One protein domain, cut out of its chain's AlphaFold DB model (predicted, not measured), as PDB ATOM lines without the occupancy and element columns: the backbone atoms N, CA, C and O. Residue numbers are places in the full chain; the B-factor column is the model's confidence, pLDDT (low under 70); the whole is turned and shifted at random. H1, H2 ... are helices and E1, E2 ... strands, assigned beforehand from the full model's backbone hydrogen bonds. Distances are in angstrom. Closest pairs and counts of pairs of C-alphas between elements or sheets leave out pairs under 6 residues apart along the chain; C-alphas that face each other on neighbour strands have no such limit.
ATOM      1  N   LEU A  60     261.829 106.603  97.837       89.69
ATOM      2  CA  LEU A  60     260.792 107.620  97.926       89.69
ATOM      3  C   LEU A  60     261.317 108.983  97.453       89.69
ATOM      4  O   LEU A  60     262.415 109.381  97.839       89.69
ATOM      5  N   PRO A  61     260.514 109.746  96.690       91.81
ATOM      6  CA  PRO A  61     260.875 111.108  96.302       91.81
ATOM      7  C   PRO A  61     261.048 112.058  97.496       91.81
ATOM      8  O   PRO A  61     261.869 112.967  97.435       91.81
ATOM      9  N   ASP A  62     260.256 111.854  98.555       93.00
ATOM     10  CA  ASP A  62     260.254 112.667  99.776       93.00
ATOM     11  C   ASP A  62     259.859 111.795 100.994       93.00
ATOM     12  O   ASP A  62     258.669 111.543 101.232       93.00
ATOM     13  N   PRO A  63     260.845 111.275 101.748       89.75
ATOM     14  CA  PRO A  63     260.610 110.491 102.959       89.75
ATOM     15  C   PRO A  63     259.907 111.263 104.084       89.75
ATOM     16  O   PRO A  63     259.102 110.677 104.811       89.75
ATOM     17  N   ASP A  64     260.160 112.567 104.220       91.12
ATOM     18  CA  ASP A  64     259.587 113.383 105.296       91.12
ATOM     19  C   ASP A  64     258.076 113.544 105.103       91.12
ATOM     20  O   ASP A  64     257.291 113.384 106.046       91.12
ATOM     21  N   LEU A  65     257.641 113.766 103.857       90.31
ATOM     22  CA  LEU A  65     256.223 113.794 103.509       90.31
ATOM     23  C   LEU A  65     255.543 112.441 103.772       90.31
ATOM     24  O   LEU A  65     254.411 112.400 104.269       90.31
ATOM     25  N   PHE A  66     256.227 111.332 103.467       88.38
ATOM     26  CA  PHE A  66     255.720 109.985 103.735       88.38
ATOM     27  C   PHE A  66     255.504 109.750 105.235       88.38
ATOM     28  O   PHE A  66     254.408 109.345 105.642       88.38
ATOM     29  N   VAL A  67     256.503 110.071 106.063       89.56
ATOM     30  CA  VAL A  67     256.412 109.958 107.526       89.56
ATOM     31  C   VAL A  67     255.290 110.840 108.066       89.56
ATOM     32  O   VAL A  67     254.451 110.358 108.828       89.56
ATOM     33  N   PHE A  68     255.212 112.102 107.636       91.81
ATOM     34  CA  PHE A  68     254.161 113.025 108.064       91.81
ATOM     35  C   PHE A  68     252.753 112.479 107.774       91.81
ATOM     36  O   PHE A  68     251.880 112.475 108.651       91.81
ATOM     37  N   MET A  69     252.528 111.972 106.557       91.12
ATOM     38  CA  MET A  69     251.238 111.411 106.155       91.12
ATOM     39  C   MET A  69     250.857 110.187 107.001       91.12
ATOM     40  O   MET A  69     249.719 110.090 107.473       91.12
ATOM     41  N   TYR A  70     251.794 109.259 107.216       90.81
ATOM     42  CA  TYR A  70     251.526 108.032 107.966       90.81
ATOM     43  C   TYR A  70     251.406 108.271 109.471       90.81
ATOM     44  O   TYR A  70     250.519 107.689 110.090       90.81
ATOM     45  N   MET A  71     252.179 109.190 110.054       92.94
ATOM     46  CA  MET A  71     252.026 109.577 111.460       92.94
ATOM     47  C   MET A  71     250.612 110.104 111.734       92.94
ATOM     48  O   MET A  71     249.974 109.726 112.718       92.94
ATOM     49  N   ARG A  72     250.071 110.926 110.825       91.19
ATOM     50  CA  ARG A  72     248.692 111.417 110.927       91.19
ATOM     51  C   ARG A  72     247.670 110.289 110.789       91.19
ATOM     52  O   ARG A  72     246.685 110.274 111.527       91.19
ATOM     53  N   LYS A  73     247.890 109.351 109.863       91.62
ATOM     54  CA  LYS A  73     247.021 108.180 109.677       91.62
ATOM     55  C   LYS A  73     246.986 107.307 110.935       91.62
ATOM     56  O   LYS A  73     245.899 107.028 111.436       91.62
ATOM     57  N   GLU A  74     248.147 106.938 111.468       94.81
ATOM     58  CA  GLU A  74     248.266 106.111 112.674       94.81
ATOM     59  C   GLU A  74     247.713 106.819 113.908       94.81
ATOM     60  O   GLU A  74     247.021 106.198 114.712       94.81
ATOM     61  N   GLY A  75     247.926 108.132 114.029       93.94
ATOM     62  CA  GLY A  75     247.339 108.935 115.097       93.94
ATOM     63  C   GLY A  75     245.812 108.891 115.075       93.94
ATOM     64  O   GLY A  75     245.186 108.671 116.110       93.94
ATOM     65  N   VAL A  76     245.188 109.044 113.905       92.50
ATOM     66  CA  VAL A  76     243.728 108.926 113.776       92.50
ATOM     67  C   VAL A  76     243.263 107.512 114.128       92.50
ATOM     68  O   VAL A  76     242.397 107.367 114.989       92.50
ATOM     69  N   LEU A  77     243.848 106.477 113.518       91.06
ATOM     70  CA  LEU A  77     243.433 105.084 113.721       91.06
ATOM     71  C   LEU A  77     243.601 104.630 115.177       91.06
ATOM     72  O   LEU A  77     242.680 104.049 115.749       91.06
ATOM     73  N   SER A  78     244.736 104.951 115.799       92.69
ATOM     74  CA  SER A  78     245.008 104.628 117.204       92.69
ATOM     75  C   SER A  78     243.976 105.271 118.124       92.69
ATOM     76  O   SER A  78     243.413 104.597 118.984       92.69
ATOM     77  N   ASN A  79     243.661 106.551 117.896       94.25
ATOM     78  CA  ASN A  79     242.650 107.263 118.674       94.25
ATOM     79  C   ASN A  79     241.236 106.697 118.479       94.25
ATOM     80  O   ASN A  79     240.438 106.725 119.416       94.25
ATOM     81  N   GLN A  80     240.911 106.168 117.296       93.12
ATOM     82  CA  GLN A  80     239.645 105.464 117.077       93.12
ATOM     83  C   GLN A  80     239.604 104.134 117.833       93.12
ATOM     84  O   GLN A  80     238.604 103.832 118.480       93.12
ATOM     85  N   GLY A  81     240.701 103.369 117.806       91.69
ATOM     86  CA  GLY A  81     240.812 102.084 118.501       91.69
ATOM     87  C   GLY A  81     240.637 102.185 120.019       91.69
ATOM     88  O   GLY A  81     240.108 101.262 120.632       91.69
ATOM     89  N   ILE A  82     241.018 103.317 120.618       92.81
ATOM     90  CA  ILE A  82     240.813 103.603 122.050       92.81
ATOM     91  C   ILE A  82     239.535 104.406 122.347       92.81
ATOM     92  O   ILE A  82     239.263 104.724 123.503       92.81
ATOM     93  N   GLY A  83     238.752 104.757 121.320       90.81
ATOM     94  CA  GLY A  83     237.474 105.455 121.469       90.81
ATOM     95  C   GLY A  83     237.564 106.958 121.762       90.81
ATOM     96  O   GLY A  83     236.586 107.531 122.232       90.81
ATOM     97  N   LEU A  84     238.698 107.616 121.498       94.38
ATOM     98  CA  LEU A  84     238.807 109.080 121.587       94.38
ATOM     99  C   LEU A  84     238.216 109.779 120.360       94.38
ATOM    100  O   LEU A  84     237.638 110.859 120.487       94.38
ATOM    101  N   LEU A  85     238.345 109.169 119.179       94.19
ATOM    102  CA  LEU A  85     237.796 109.692 117.930       94.19
ATOM    103  C   LEU A  85     236.766 108.737 117.327       94.19
ATOM    104  O   LEU A  85     236.965 107.527 117.297       94.19
ATOM    105  N   ARG A  86     235.700 109.297 116.755       92.88
ATOM    106  CA  ARG A  86     234.718 108.578 115.936       92.88
ATOM    107  C   ARG A  86     234.622 109.225 114.563       92.88
ATOM    108  O   ARG A  86     234.536 110.444 114.456       92.88
ATOM    109  N   GLU A  87     234.645 108.418 113.511       92.50
ATOM    110  CA  GLU A  87     234.351 108.899 112.158       92.50
ATOM    111  C   GLU A  87     232.841 109.133 112.027       92.50
ATOM    112  O   GLU A  87     232.048 108.353 112.555       92.50
ATOM    113  N   ILE A  88     232.444 110.234 111.388       92.81
ATOM    114  CA  ILE A  88     231.030 110.643 111.297       92.81
ATOM    115  C   ILE A  88     230.557 110.879 109.859       92.81
ATOM    116  O   ILE A  88     229.539 111.533 109.639       92.81
ATOM    117  N   THR A  89     231.315 110.407 108.875       90.31
ATOM    118  CA  THR A  89     231.073 110.654 107.447       90.31
ATOM    119  C   THR A  89     230.766 109.389 106.649       90.31
ATOM    120  O   THR A  89     230.547 109.492 105.445       90.31
ATOM    121  N   GLY A  90     230.696 108.218 107.290       88.31
ATOM    122  CA  GLY A  90     230.330 106.964 106.629       88.31
ATOM    123  C   GLY A  90     231.370 106.506 105.605       88.31
ATOM    124  O   GLY A  90     231.004 106.037 104.533       88.31
ATOM    125  N   ASP A  91     232.654 106.715 105.905       85.56
ATOM    126  CA  ASP A  91     233.803 106.407 105.043       85.56
ATOM    127  C   ASP A  91     233.815 107.148 103.693       85.56
ATOM    128  O   ASP A  91     234.491 106.757 102.737       85.56
ATOM    129  N   ALA A  92     233.130 108.292 103.626       90.19
ATOM    130  CA  ALA A  92     233.244 109.209 102.504       90.19
ATOM    131  C   ALA A  92     234.662 109.810 102.381       90.19
ATOM    132  O   ALA A  92     235.452 109.871 103.328       90.19
ATOM    133  N   ARG A  93     234.976 110.342 101.192       80.75
ATOM    134  CA  ARG A  93     236.166 111.191 101.004       80.75
ATOM    135  C   ARG A  93     236.063 112.438 101.900       80.75
ATOM    136  O   ARG A  93     234.968 112.937 102.127       80.75
ATOM    137  N   ASN A  94     237.205 112.963 102.363       85.88
ATOM    138  CA  ASN A  94     237.293 114.070 103.337       85.88
ATOM    139  C   ASN A  94     236.647 113.751 104.698       85.88
ATOM    140  O   ASN A  94     235.802 114.503 105.193       85.88
ATOM    141  N   ARG A  95     237.069 112.630 105.297       90.88
ATOM    142  CA  ARG A  95     236.535 112.109 106.562       90.88
ATOM    143  C   ARG A  95     236.568 113.158 107.673       90.88
ATOM    144  O   ARG A  95     237.598 113.800 107.894       90.88
ATOM    145  N   ARG A  96     235.455 113.303 108.397       90.94
ATOM    146  CA  ARG A  96     235.375 114.141 109.604       90.94
ATOM    147  C   ARG A  96     235.331 113.255 110.836       90.94
ATOM    148  O   ARG A  96     234.692 112.203 110.830       90.94
ATOM    149  N   PHE A  97     235.994 113.712 111.891       92.31
ATOM    150  CA  PHE A  97     236.098 112.991 113.150       92.31
ATOM    151  C   PHE A  97     235.489 113.816 114.275       92.31
ATOM    152  O   PHE A  97     235.685 115.030 114.352       92.31
ATOM    153  N   ARG A  98     234.743 113.139 115.141       91.19
ATOM    154  CA  ARG A  98     234.180 113.661 116.380       91.19
ATOM    155  C   ARG A  98     235.048 113.206 117.549       91.19
ATOM    156  O   ARG A  98     235.440 112.044 117.591       91.19
ATOM    157  N   PHE A  99     235.322 114.103 118.491       92.75
ATOM    158  CA  PHE A  99     236.012 113.773 119.738       92.75
ATOM    159  C   PHE A  99     235.006 113.318 120.801       92.75
ATOM    160  O   PHE A  99     234.276 114.138 121.352       92.75
ATOM    161  N   GLU A 100     234.953 112.016 121.065       91.12
ATOM    162  CA  GLU A 100     233.913 111.372 121.883       91.12
ATOM    163  C   GLU A 100     233.843 111.856 123.345       91.12
ATOM    164  O   GLU A 100     232.732 112.081 123.831       91.12
ATOM    165  N   PRO A 101     234.958 112.091 124.073       86.06
ATOM    166  CA  PRO A 101     234.878 112.534 125.466       86.06
ATOM    167  C   PRO A 101     234.124 113.853 125.662       86.06
ATOM    168  O   PRO A 101     233.405 113.984 126.645       86.06
ATOM    169  N   CYS A 102     234.223 114.802 124.724       81.19
ATOM    170  CA  CYS A 102     233.480 116.058 124.840       81.19
ATOM    171  C   CYS A 102     231.966 115.852 124.742       81.19
ATOM    172  O   CYS A 102     231.228 116.562 125.408       81.19
ATOM    173  N   PHE A 103     231.493 114.901 123.933       77.88
ATOM    174  CA  PHE A 103     230.055 114.675 123.759       77.88
ATOM    175  C   PHE A 103     229.452 113.889 124.924       77.88
ATOM    176  O   PHE A 103     228.360 114.233 125.371       77.88
ATOM    177  N   ARG A 104     230.195 112.923 125.482       78.06
ATOM    178  CA  ARG A 104     229.757 112.164 126.667       78.06
ATOM    179  C   ARG A 104     229.428 113.057 127.860       78.06
ATOM    180  O   ARG A 104     228.431 112.819 128.528       78.06
ATOM    181  N   LEU A 105     230.201 114.126 128.074       76.31
ATOM    182  CA  LEU A 105     229.929 115.096 129.141       76.31
ATOM    183  C   LEU A 105     228.533 115.726 129.026       76.31
ATOM    184  O   LEU A 105     227.885 115.971 130.039       76.31
ATOM    185  N   PHE A 106     228.055 115.974 127.805       73.00
ATOM    186  CA  PHE A 106     226.744 116.588 127.588       73.00
ATOM    187  C   PHE A 106     225.603 115.567 127.636       73.00
ATOM    188  O   PHE A 106     224.527 115.880 128.150       73.00
ATOM    189  N   GLU A 107     225.833 114.339 127.167       68.44
ATOM    190  CA  GLU A 107     224.863 113.243 127.286       68.44
ATOM    191  C   GLU A 107     224.604 112.888 128.761       68.44
ATOM    192  O   GLU A 107     223.450 112.844 129.186       68.44
ATOM    193  N   GLU A 108     225.657 112.775 129.580       62.53
ATOM    194  CA  GLU A 108     225.539 112.508 131.021       62.53
ATOM    195  C   GLU A 108     224.748 113.604 131.757       62.53
ATOM    196  O   GLU A 108     223.918 113.306 132.621       62.53
ATOM    197  N   THR A 109     224.944 114.878 131.392       61.66
ATOM    198  CA  THR A 109     224.163 115.984 131.972       61.66
ATOM    199  C   THR A 109     222.696 115.970 131.551       61.66
ATOM    200  O   THR A 109     221.830 116.295 132.363       61.66
ATOM    201  N   ALA A 110     222.388 115.565 130.315       61.97
ATOM    202  CA  ALA A 110     221.011 115.461 129.837       61.97
ATOM    203  C   ALA A 110     220.260 114.329 130.553       61.97
ATOM    204  O   ALA A 110     219.119 114.505 130.977       61.97
ATOM    205  N   GLU A 111     220.919 113.192 130.770       60.50
ATOM    206  CA  GLU A 111     220.362 112.097 131.563       60.50
ATOM    207  C   GLU A 111     220.182 112.468 133.040       60.50
ATOM    208  O   GLU A 111     219.190 112.084 133.662       60.50
ATOM    209  N   TRP A 112     221.124 113.221 133.616       57.62
ATOM    210  CA  TRP A 112     221.005 113.729 134.983       57.62
ATOM    211  C   TRP A 112     219.824 114.698 135.134       57.62
ATOM    212  O   TRP A 112     219.060 114.564 136.089       57.62
ATOM    213  N   ASN A 113     219.622 115.607 134.175       63.53
ATOM    214  CA  ASN A 113     218.476 116.521 134.166       63.53
ATOM    215  C   ASN A 113     217.144 115.767 134.022       63.53
ATOM    216  O   ASN A 113     216.235 115.982 134.822       63.53
ATOM    217  N   ASN A 114     217.056 114.809 133.092       68.31
ATOM    218  CA  ASN A 114     215.834 114.031 132.859       68.31
ATOM    219  C   ASN A 114     215.421 113.171 134.068       68.31
ATOM    220  O   ASN A 114     214.230 112.976 134.304       68.31
ATOM    221  N   ARG A 115     216.379 112.664 134.861       62.91
ATOM    222  CA  ARG A 115     216.078 111.941 136.113       62.91
ATOM    223  C   ARG A 115     215.520 112.864 137.200       62.91
ATOM    224  O   ARG A 115     214.583 112.488 137.891       62.91
ATOM    225  N   ARG A 116     216.035 114.093 137.316       60.53
ATOM    226  CA  ARG A 116     215.527 115.080 138.289       60.53
ATOM    227  C   ARG A 116     214.114 115.558 137.974       60.53
ATOM    228  O   ARG A 116     213.363 115.841 138.898       60.53
ATOM    229  N   GLU A 117     213.757 115.635 136.697       61.69
ATOM    230  CA  GLU A 117     212.400 115.982 136.266       61.69
ATOM    231  C   GLU A 117     211.396 114.835 136.490       61.69
ATOM    232  O   GLU A 117     210.214 115.094 136.706       61.69
ATOM    233  N   GLN A 118     211.849 113.574 136.488       58.62
ATOM    234  CA  GLN A 118     211.004 112.401 136.757       58.62
ATOM    235  C   GLN A 118     210.841 112.086 138.255       58.62
ATOM    236  O   GLN A 118     209.787 111.591 138.648       58.62
ATOM    237  N   ASP A 119     211.830 112.417 139.090       63.06
ATOM    238  CA  ASP A 119     211.813 112.144 140.538       63.06
ATOM    239  C   ASP A 119     211.123 113.231 141.389       63.06
ATOM    240  O   ASP A 119     211.143 113.143 142.613       63.06
ATOM    241  N   GLY A 120     210.484 114.226 140.761       61.12
ATOM    242  CA  GLY A 120     209.513 115.122 141.399       61.12
ATOM    243  C   GLY A 120     209.984 115.802 142.691       61.12
ATOM    244  O   GLY A 120     209.645 115.367 143.793       61.12
ATOM    245  N   MET A 121     210.667 116.940 142.544       53.34
ATOM    246  CA  MET A 121     210.578 118.038 143.514       53.34
ATOM    247  C   MET A 121     209.786 119.184 142.898       53.34
ATOM    248  O   MET A 121     210.114 119.546 141.746       53.34
TER     249      MET A 121
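Overview. This is residues 60 to 121 of the 121 residues of the protein "Fic_N domain-containing protein" of Tepidimonas sediminis (UniProt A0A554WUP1). Two long helices, H1 and H2, follow one another along a thin rod and run much the same way, with a small two-stranded hairpin, E1 and E2, at the place between them. The far portions of both helices stick out into open space, H1 with residues 63 to 74 and H2 with residues 103 to 118, while the loop of the hairpin, residues 88 to 96, reaches off to one side of the helices' line. The printed part has 62 residues, with two named helices and two named strands in the order H1, E1, E2, H2; the sheet has the order E1 - E2 and is antiparallel, and the class is mostly helix. The whole is extended, with a radius of gyration of the C-alphas of 18.9 A and spans of 69 by 20 by 14 A.

Arrangement. H1, residues 63 to 81, comes first, and its residues 63 to 74 stand free. A tight link of 3 residues joins it to E1, residues 85 to 87; the closest C-alphas of the two are those of Asn 79 and Leu 85, 5.5 A apart. E1 forms a hairpin with E2, residues 97 to 99, across a short link of 9 residues. The two strands are antiparallel, with 149 degrees between their directions; N 86 and O 98 are 2.9 A apart and N 98 and O 86 are 2.8 A apart, both within hydrogen-bond range. H1 and E2 are near each other, with 5 pairs of C-alphas within 10 A. H2, residues 100 to 118, follows E2 by a tight link with no residue between. The closest C-alphas of E1 and H2 are those of Leu 85 and Glu 100, 5.8 A apart. H1 and H2 are apart. In H1 every O i to N i+4 pair is within hydrogen-bond range; in H2, 13 of 15 are.

Along the chain. H1 begins at C-alpha 63, at (260.610, 110.491, 102.959), and measures 26.5 A to C-alpha 81. E1 measures 6.8 A from C-alpha 85, at (237.796, 109.692, 117.930), to C-alpha 87, and E2 measures 6.6 A from C-alpha 97 to C-alpha 99. H2 measures 27.3 A and ends at C-alpha 118, at (211.004, 112.401, 136.757).

Size, cuts and confidence. The two C-alphas farthest apart are those of Pro 61 and Met 121, at 69.3 A. The printed part has no cut, and no link is long. Residue 121 is the chain's last residue. The mean pLDDT of the printed part is 82.8; residues 107 to 121 are under 70, and the mean over H2 is 69.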